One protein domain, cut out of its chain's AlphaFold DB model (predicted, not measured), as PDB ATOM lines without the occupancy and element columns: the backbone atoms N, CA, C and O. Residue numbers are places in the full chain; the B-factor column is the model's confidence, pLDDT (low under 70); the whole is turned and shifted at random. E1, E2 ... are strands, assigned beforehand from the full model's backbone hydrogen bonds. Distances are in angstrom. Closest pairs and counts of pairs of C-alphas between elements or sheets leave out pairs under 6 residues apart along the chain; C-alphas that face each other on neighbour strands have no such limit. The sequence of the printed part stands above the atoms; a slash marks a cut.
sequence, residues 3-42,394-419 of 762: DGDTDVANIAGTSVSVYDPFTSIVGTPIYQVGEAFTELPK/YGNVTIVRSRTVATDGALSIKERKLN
ATOM      1  N   ASP A   3      77.205 -12.496  50.932       82.31
ATOM      2  CA  ASP A   3      76.105 -12.218  51.848       82.31
ATOM      3  C   ASP A   3      75.353 -10.998  51.306       82.31
ATOM      4  O   ASP A   3      75.896  -9.890  51.243       82.31
ATOM      5  N   GLY A   4      74.153 -11.246  50.775       78.31
ATOM      6  CA  GLY A   4      73.546 -10.361  49.783       78.31
ATOM      7  C   GLY A   4      74.476 -10.198  48.576       78.31
ATOM      8  O   GLY A   4      74.868 -11.188  47.952       78.31
ATOM      9  N   ASP A   5      74.871  -8.955  48.300       78.12
ATOM     10  CA  ASP A   5      75.778  -8.601  47.200       78.12
ATOM     11  C   ASP A   5      77.249  -8.487  47.634       78.12
ATOM     12  O   ASP A   5      78.146  -8.380  46.797       78.12
ATOM     13  N   THR A   6      77.527  -8.508  48.943       81.69
ATOM     14  CA  THR A   6      78.878  -8.265  49.476       81.69
ATOM     15  C   THR A   6      79.641  -9.573  49.635       81.69
ATOM     16  O   THR A   6      79.126 -10.540  50.194       81.69
ATOM     17  N   ASP A   7      80.893  -9.615  49.176       85.81
ATOM     18  CA  ASP A   7      81.770 -10.763  49.425       85.81
ATOM     19  C   ASP A   7      81.964 -10.974  50.933       85.81
ATOM     20  O   ASP A   7      82.302 -10.039  51.663       85.81
ATOM     21  N   VAL A   8      81.778 -12.213  51.392       87.19
ATOM     22  CA  VAL A   8      81.928 -12.588  52.804       87.19
ATOM     23  C   VAL A   8      83.314 -12.252  53.363       87.19
ATOM     24  O   VAL A   8      83.423 -11.964  54.552       87.19
ATOM     25  N   ALA A   9      84.356 -12.217  52.523       86.94
ATOM     26  CA  ALA A   9      85.713 -11.835  52.922       86.94
ATOM     27  C   ALA A   9      85.848 -10.355  53.311       86.94
ATOM     28  O   ALA A   9      86.739  -9.998  54.081       86.94
ATOM     29  N   ASN A  10      84.948  -9.501  52.823       86.56
ATOM     30  CA  ASN A  10      84.947  -8.069  53.116       86.56
ATOM     31  C   ASN A  10      84.084  -7.711  54.337       86.56
ATOM     32  O   ASN A  10      84.012  -6.543  54.719       86.56
ATOM     33  N   ILE A  11      83.427  -8.694  54.962       82.81
ATOM     34  CA  ILE A  11      82.552  -8.467  56.112       82.81
ATOM     35  C   ILE A  11      83.319  -8.796  57.391       82.81
ATOM     36  O   ILE A  11      83.535  -9.959  57.732       82.81
ATOM     37  N   ALA A  12      83.710  -7.756  58.127       83.06
ATOM     38  CA  ALA A  12      84.442  -7.903  59.380       83.06
ATOM     39  C   ALA A  12      83.684  -8.790  60.388       83.06
ATOM     40  O   ALA A  12      82.497  -8.589  60.643       83.06
ATOM     41  N   GLY A  13      84.383  -9.768  60.972       82.56
ATOM     42  CA  GLY A  13      83.810 -10.706  61.944       82.56
ATOM     43  C   GLY A  13      82.929 -11.808  61.339       82.56
ATOM     44  O   GLY A  13      82.321 -12.571  62.088       82.56
ATOM     45  N   THR A  14      82.850 -11.913  60.009       87.75
ATOM     46  CA  THR A  14      82.192 -13.036  59.331       87.75
ATOM     47  C   THR A  14      83.179 -14.173  59.114       87.75
ATOM     48  O   THR A  14      84.321 -13.960  58.715       87.75
ATOM     49  N   SER A  15      82.744 -15.397  59.390       91.19
ATOM     50  CA  SER A  15      83.492 -16.617  59.098       91.19
ATOM     51  C   SER A  15      82.591 -17.612  58.383       91.19
ATOM     52  O   SER A  15      81.471 -17.868  58.825       91.19
ATOM     53  N   VAL A  16      83.069 -18.165  57.274       92.88
ATOM     54  CA  VAL A  16      82.354 -19.156  56.467       92.88
ATOM     55  C   VAL A  16      83.296 -20.309  56.167       92.88
ATOM     56  O   VAL A  16      84.450 -20.092  55.806       92.88
ATOM     57  N   SER A  17      82.822 -21.541  56.318       94.12
ATOM     58  CA  SER A  17      83.574 -22.743  55.964       94.12
ATOM     59  C   SER A  17      82.681 -23.743  55.246       94.12
ATOM     60  O   SER A  17      81.531 -23.938  55.636       94.12
ATOM     61  N   VAL A  18      83.209 -24.364  54.196       93.38
ATOM     62  CA  VAL A  18      82.519 -25.389  53.408       93.38
ATOM     63  C   VAL A  18      83.275 -26.695  53.546       93.38
ATOM     64  O   VAL A  18      84.501 -26.706  53.450       93.38
ATOM     65  N   TYR A  19      82.548 -27.784  53.741       93.12
ATOM     66  CA  TYR A  19      83.092 -29.120  53.947       93.12
ATOM     67  C   TYR A  19      82.560 -30.052  52.855       93.12
ATOM     68  O   TYR A  19      81.372 -29.994  52.522       93.12
ATOM     69  N   ASP A  20      83.444 -30.876  52.282       90.06
ATOM     70  CA  ASP A  20      83.051 -31.915  51.322       90.06
ATOM     71  C   ASP A  20      82.159 -32.968  52.027       90.06
ATOM     72  O   ASP A  20      82.222 -33.115  53.254       90.06
ATOM     73  N   PRO A  21      81.341 -33.727  51.280       89.69
ATOM     74  CA  PRO A  21      80.635 -34.886  51.823       89.69
ATOM     75  C   PRO A  21      81.573 -35.868  52.535       89.69
ATOM     76  O   PRO A  21      82.726 -36.027  52.133       89.69
ATOM     77  N   PHE A  22      81.067 -36.554  53.563       89.38
ATOM     78  CA  PHE A  22      81.801 -37.535  54.375       89.38
ATOM     79  C   PHE A  22      83.042 -36.967  55.082       89.38
ATOM     80  O   PHE A  22      84.005 -37.688  55.360       89.38
ATOM     81  N   THR A  23      83.063 -35.655  55.334       91.56
ATOM     82  CA  THR A  23      84.153 -35.003  56.061       91.56
ATOM     83  C   THR A  23      83.666 -34.390  57.360       91.56
ATOM     84  O   THR A  23      82.520 -33.961  57.504       91.56
ATOM     85  N   SER A  24      84.572 -34.344  58.336       92.44
ATOM     86  CA  SER A  24      84.275 -33.738  59.623       92.44
ATOM     87  C   SER A  24      84.141 -32.219  59.496       92.44
ATOM     88  O   SER A  24      85.052 -31.551  59.005       92.44
ATOM     89  N   ILE A  25      83.068 -31.652  60.044       92.12
ATOM     90  CA  ILE A  25      82.777 -30.210  60.034       92.12
ATOM     91  C   ILE A  25      83.645 -29.380  60.997       92.12
ATOM     92  O   ILE A  25      83.419 -28.180  61.167       92.12
ATOM     93  N   VAL A  26      84.599 -30.026  61.669       91.56
ATOM     94  CA  VAL A  26      85.678 -29.415  62.469       91.56
ATOM     95  C   VAL A  26      87.067 -29.795  61.942       91.56
ATOM     96  O   VAL A  26      88.081 -29.438  62.537       91.56
ATOM     97  N   GLY A  27      87.118 -30.540  60.833       88.50
ATOM     98  CA  GLY A  27      88.341 -30.860  60.108       88.50
ATOM     99  C   GLY A  27      88.742 -29.745  59.143       88.50
ATOM    100  O   GLY A  27      88.378 -28.582  59.314       88.50
ATOM    101  N   THR A  28      89.490 -30.106  58.102       91.06
ATOM    102  CA  THR A  28      89.935 -29.160  57.072       91.06
ATOM    103  C   THR A  28      88.796 -28.853  56.095       91.06
ATOM    104  O   THR A  28      88.367 -29.762  55.380       91.06
ATOM    105  N   PRO A  29      88.312 -27.603  56.012       92.50
ATOM    106  CA  PRO A  29      87.316 -27.222  55.018       92.50
ATOM    107  C   PRO A  29      87.929 -27.118  53.615       92.50
ATOM    108  O   PRO A  29      89.109 -26.804  53.455       92.50
ATOM    109  N   ILE A  30      87.104 -27.303  52.583       91.25
ATOM    110  CA  ILE A  30      87.491 -27.065  51.181       91.25
ATOM    111  C   ILE A  30      87.541 -25.582  50.822       91.25
ATOM    112  O   ILE A  30      88.208 -25.182  49.871       91.25
ATOM    113  N   TYR A  31      86.807 -24.765  51.570       91.50
ATOM    114  CA  TYR A  31      86.766 -23.320  51.422       91.50
ATOM    115  C   TYR A  31      86.608 -22.711  52.805       91.50
ATOM    116  O   TYR A  31      85.720 -23.124  53.550       91.50
ATOM    117  N   GLN A  32      87.434 -21.722  53.135       92.62
ATOM    118  CA  GLN A  32      87.344 -20.995  54.393       92.62
ATOM    119  C   GLN A  32      87.590 -19.506  54.175       92.62
ATOM    120  O   GLN A  32      88.537 -19.106  53.502       92.62
ATOM    121  N   VAL A  33      86.754 -18.699  54.814       92.50
ATOM    122  CA  VAL A  33      86.941 -17.264  55.013       92.50
ATOM    123  C   VAL A  33      86.756 -16.984  56.497       92.50
ATOM    124  O   VAL A  33      85.822 -17.506  57.100       92.50
ATOM    125  N   GLY A  34      87.621 -16.160  57.085       90.19
ATOM    126  CA  GLY A  34      87.577 -15.851  58.515       90.19
ATOM    127  C   GLY A  34      88.136 -16.973  59.395       90.19
ATOM    128  O   GLY A  34      89.026 -17.728  58.990       90.19
ATOM    129  N   GLU A  35      87.641 -17.045  60.628       91.06
ATOM    130  CA  GLU A  35      88.100 -17.996  61.639       91.06
ATOM    131  C   GLU A  35      87.642 -19.427  61.335       91.06
ATOM    132  O   GLU A  35      86.544 -19.661  60.828       91.06
ATOM    133  N   ALA A  36      88.489 -20.397  61.685       90.31
ATOM    134  CA  ALA A  36      88.155 -21.809  61.562       90.31
ATOM    135  C   ALA A  36      87.120 -22.222  62.616       90.31
ATOM    136  O   ALA A  36      87.168 -21.789  63.771       90.31
ATOM    137  N   PHE A  37      86.213 -23.124  62.243       91.00
ATOM    138  CA  PHE A  37      85.299 -23.731  63.200       91.00
ATOM    139  C   PHE A  37      85.951 -24.944  63.871       91.00
ATOM    140  O   PHE A  37      85.988 -26.030  63.302       91.00
ATOM    141  N   THR A  38      86.429 -24.768  65.100       90.25
ATOM    142  CA  THR A  38      87.104 -25.822  65.881       90.25
ATOM    143  C   THR A  38      86.162 -26.646  66.756       90.25
ATOM    144  O   THR A  38      86.577 -27.627  67.364       90.25
ATOM    145  N   GLU A  39      84.895 -26.246  66.842       89.44
ATOM    146  CA  GLU A  39      83.905 -26.833  67.744       89.44
ATOM    147  C   GLU A  39      82.699 -27.357  66.972       89.44
ATOM    148  O   GLU A  39      82.291 -26.794  65.942       89.44
ATOM    149  N   LEU A  40      82.102 -28.429  67.494       90.62
ATOM    150  CA  LEU A  40      80.847 -28.952  66.976       90.62
ATOM    151  C   LEU A  40      79.701 -27.974  67.287       90.62
ATOM    152  O   LEU A  40      79.719 -27.306  68.323       90.62
ATOM    153  N   PRO A  41      78.711 -27.839  66.389       88.06
ATOM    154  CA  PRO A  41      77.525 -27.042  66.654       88.06
ATOM    155  C   PRO A  41      76.833 -27.521  67.930       88.06
ATOM    156  O   PRO A  41      76.735 -28.719  68.181       88.06
ATOM    157  N   LYS A  42      76.306 -26.593  68.725       87.62
ATOM    158  CA  LYS A  42      75.422 -26.959  69.829       87.62
ATOM    159  C   LYS A  42      74.085 -27.421  69.250       87.62
ATOM    160  O   LYS A  42      73.555 -26.793  68.332       87.62
ATOM    161  N   TYR A 394      78.046 -35.486  58.441       91.06
ATOM    162  CA  TYR A 394      76.658 -35.525  57.985       91.06
ATOM    163  C   TYR A 394      76.459 -36.464  56.781       91.06
ATOM    164  O   TYR A 394      75.370 -36.514  56.213       91.06
ATOM    165  N   GLY A 395      77.480 -37.238  56.402       91.00
ATOM    166  CA  GLY A 395      77.410 -38.217  55.323       91.00
ATOM    167  C   GLY A 395      77.459 -37.564  53.944       91.00
ATOM    168  O   GLY A 395      78.271 -36.673  53.697       91.00
ATOM    169  N   ASN A 396      76.598 -38.010  53.026       87.62
ATOM    170  CA  ASN A 396      76.625 -37.603  51.617       87.62
ATOM    171  C   ASN A 396      76.033 -36.200  51.358       87.62
ATOM    172  O   ASN A 396      75.145 -36.031  50.524       87.62
ATOM    173  N   VAL A 397      76.480 -35.182  52.095       89.50
ATOM    174  CA  VAL A 397      76.012 -33.797  51.950       89.50
ATOM    175  C   VAL A 397      77.165 -32.810  52.077       89.50
ATOM    176  O   VAL A 397      78.076 -32.986  52.879       89.50
ATOM    177  N   THR A 398      77.124 -31.735  51.292       90.69
ATOM    178  CA  THR A 398      78.044 -30.602  51.463       90.69
ATOM    179  C   THR A 398      77.533 -29.718  52.592       90.69
ATOM    180  O   THR A 398      76.408 -29.224  52.525       90.69
ATOM    181  N   ILE A 399      78.352 -29.493  53.619       92.50
ATOM    182  CA  ILE A 399      77.974 -28.650  54.757       92.50
ATOM    183  C   ILE A 399      78.604 -27.269  54.615       92.50
ATOM    184  O   ILE A 399      79.817 -27.137  54.459       92.50
ATOM    185  N   VAL A 400      77.776 -26.230  54.730       92.31
ATOM    186  CA  VAL A 400      78.216 -24.835  54.824       92.31
ATOM    187  C   VAL A 400      77.972 -24.342  56.246       92.31
ATOM    188  O   VAL A 400      76.839 -24.315  56.721       92.31
ATOM    189  N   ARG A 401      79.039 -23.933  56.935       91.56
ATOM    190  CA  ARG A 401      78.978 -23.278  58.246       91.56
ATOM    191  C   ARG A 401      79.205 -21.786  58.072       91.56
ATOM    192  O   ARG A 401      80.159 -21.386  57.413       91.56
ATOM    193  N   SER A 402      78.359 -20.971  58.694       89.81
ATOM    194  CA  SER A 402      78.493 -19.514  58.708       89.81
ATOM    195  C   SER A 402      78.354 -18.983  60.134       89.81
ATOM    196  O   SER A 402      77.479 -19.408  60.888       89.81
ATOM    197  N   ARG A 403      79.240 -18.060  60.508       86.62
ATOM    198  CA  ARG A 403      79.230 -17.299  61.758       86.62
ATOM    199  C   ARG A 403      79.342 -15.830  61.393       86.62
ATOM    200  O   ARG A 403      80.236 -15.443  60.651       86.62
ATOM    201  N   THR A 404      78.460 -15.011  61.944       78.62
ATOM    202  CA  THR A 404      78.519 -13.556  61.792       78.62
ATOM    203  C   THR A 404      78.314 -12.907  63.151       78.62
ATOM    204  O   THR A 404      77.546 -13.405  63.977       78.62
ATOM    205  N   VAL A 405      79.011 -11.802  63.405       72.25
ATOM    206  CA  VAL A 405      78.783 -11.002  64.612       72.25
ATOM    207  C   VAL A 405      77.524 -10.160  64.404       72.25
ATOM    208  O   VAL A 405      77.417  -9.410  63.432       72.25
ATOM    209  N   ALA A 406      76.558 -10.287  65.312       60.47
ATOM    210  CA  ALA A 406      75.342  -9.484  65.280       60.47
ATOM    211  C   ALA A 406      75.654  -8.035  65.693       60.47
ATOM    212  O   ALA A 406      76.013  -7.773  66.838       60.47
ATOM    213  N   THR A 407      75.506  -7.092  64.762       59.03
ATOM    214  CA  THR A 407      75.451  -5.647  65.038       59.03
ATOM    215  C   THR A 407      73.992  -5.177  65.029       59.03
ATOM    216  O   THR A 407      73.136  -5.835  64.437       59.03
ATOM    217  N   ASP A 408      73.675  -4.035  65.649       53.06
ATOM    218  CA  ASP A 408      72.294  -3.512  65.688       53.06
ATOM    219  C   ASP A 408      71.696  -3.292  64.281       53.06
ATOM    220  O   ASP A 408      70.496  -3.473  64.080       53.06
ATOM    221  N   GLY A 409      72.534  -3.004  63.276       52.66
ATOM    222  CA  GLY A 409      72.129  -2.982  61.865       52.66
ATOM    223  C   GLY A 409      71.850  -4.375  61.278       52.66
ATOM    224  O   GLY A 409      70.914  -4.534  60.498       52.66
ATOM    225  N   ALA A 410      72.600  -5.402  61.695       46.91
ATOM    226  CA  ALA A 410      72.430  -6.785  61.240       46.91
ATOM    227  C   ALA A 410      71.157  -7.457  61.792       46.91
ATOM    228  O   ALA A 410      70.612  -8.341  61.140       46.91
ATOM    229  N   LEU A 411      70.658  -7.026  62.958       51.56
ATOM    230  CA  LEU A 411      69.393  -7.504  63.542       51.56
ATOM    231  C   LEU A 411      68.145  -6.858  62.912       51.56
ATOM    232  O   LEU A 411      67.037  -7.358  63.102       51.56
ATOM    233  N   SER A 412      68.312  -5.751  62.177       48.12
ATOM    234  CA  SER A 412      67.219  -5.046  61.495       48.12
ATOM    235  C   SER A 412      66.921  -5.595  60.093       48.12
ATOM    236  O   SER A 412      65.867  -5.280  59.533       48.12
ATOM    237  N   ILE A 413      67.818  -6.401  59.512       55.59
ATOM    238  CA  ILE A 413      67.632  -7.022  58.194       55.59
ATOM    239  C   ILE A 413      66.875  -8.342  58.386       55.59
ATOM    240  O   ILE A 413      67.396  -9.289  58.967       55.59
ATOM    241  N   LYS A 414      65.624  -8.396  57.907       51.88
ATOM    242  CA  LYS A 414      64.712  -9.540  58.100       51.88
ATOM    243  C   LYS A 414      65.102 -10.808  57.331       51.88
ATOM    244  O   LYS A 414      64.723 -11.888  57.765       51.88
ATOM    245  N   GLU A 415      65.842 -10.697  56.228       58.41
ATOM    246  CA  GLU A 415      66.206 -11.836  55.373       58.41
ATOM    247  C   GLU A 415      67.634 -11.689  54.852       58.41
ATOM    248  O   GLU A 415      67.887 -11.167  53.767       58.41
ATOM    249  N   ARG A 416      68.593 -12.135  55.656       65.62
ATOM    250  CA  ARG A 416      69.992 -12.228  55.244       65.62
ATOM    251  C   ARG A 416      70.177 -13.512  54.427       65.62
ATOM    252  O   ARG A 416      69.840 -14.586  54.920       65.62
ATOM    253  N   LYS A 417      70.670 -13.412  53.187       80.31
ATOM    254  CA  LYS A 417      70.837 -14.552  52.262       80.31
ATOM    255  C   LYS A 417      72.315 -14.768  51.947       80.31
ATOM    256  O   LYS A 417      72.992 -13.837  51.515       80.31
ATOM    257  N   LEU A 418      72.801 -15.993  52.150       85.00
ATOM    258  CA  LEU A 418      74.155 -16.408  51.777       85.00
ATOM    259  C   LEU A 418      74.119 -17.048  50.382       85.00
ATOM    260  O   LEU A 418      73.703 -18.192  50.222       85.00
ATOM    261  N   ASN A 419      74.568 -16.302  49.379       85.38
ATOM    262  CA  ASN A 419      74.570 -16.708  47.981       85.38
ATOM    263  C   ASN A 419      75.876 -17.428  47.616       85.38
ATOM    264  O   ASN A 419      76.989 -16.973  47.925       85.38
TER     265      ASN A 419
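Overview. This is residues 3 to 42 and 394 to 419 of the 762 residues of the protein "Putative bacteriophage protein" of Acinetobacter baumannii (UniProt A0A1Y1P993). Little regular structure is here: a small sheet of three short strands, with long unnamed stretches, residues 3 to 14 and 404 to 419, at one end, where residues 407 to 414 stick out. The 66 printed residues hold E1, E2 and E3 in chain order, no named helix, 13 residues in named elements; the class is all strand. The sheet, E2 - E1 - E3, is antiparallel. The whole is only just compact, close to loose, with radius of gyration of the C-alphas 12.8 A, spanning 36 by 23 by 20 A.

Along the chain. Find C-alpha 15 at (83.492, -16.617, 59.098); E1 runs 13.5 A to residue 19. E2 is residues 31 to 33, 7.0 A. E3, residues 399 to 403, runs 13.4 A to C-alpha 403 at (79.230, -17.299, 61.758).

Arrangement. Look at inner strand E1: N 17 and O 401 of antiparallel E3 are 2.9 A apart, within hydrogen-bond range. E1 and E2 form a hairpin; N 16 and O 33 are 2.8 A apart, also within range. E2 and E3 are apart.

Size, cuts and confidence. Residues 43 to 393 are cut out, a 14.7 A gap between C-alphas 42 and 394. E1 to E2 is a long link. Residues 406 to 416 have pLDDT under 70.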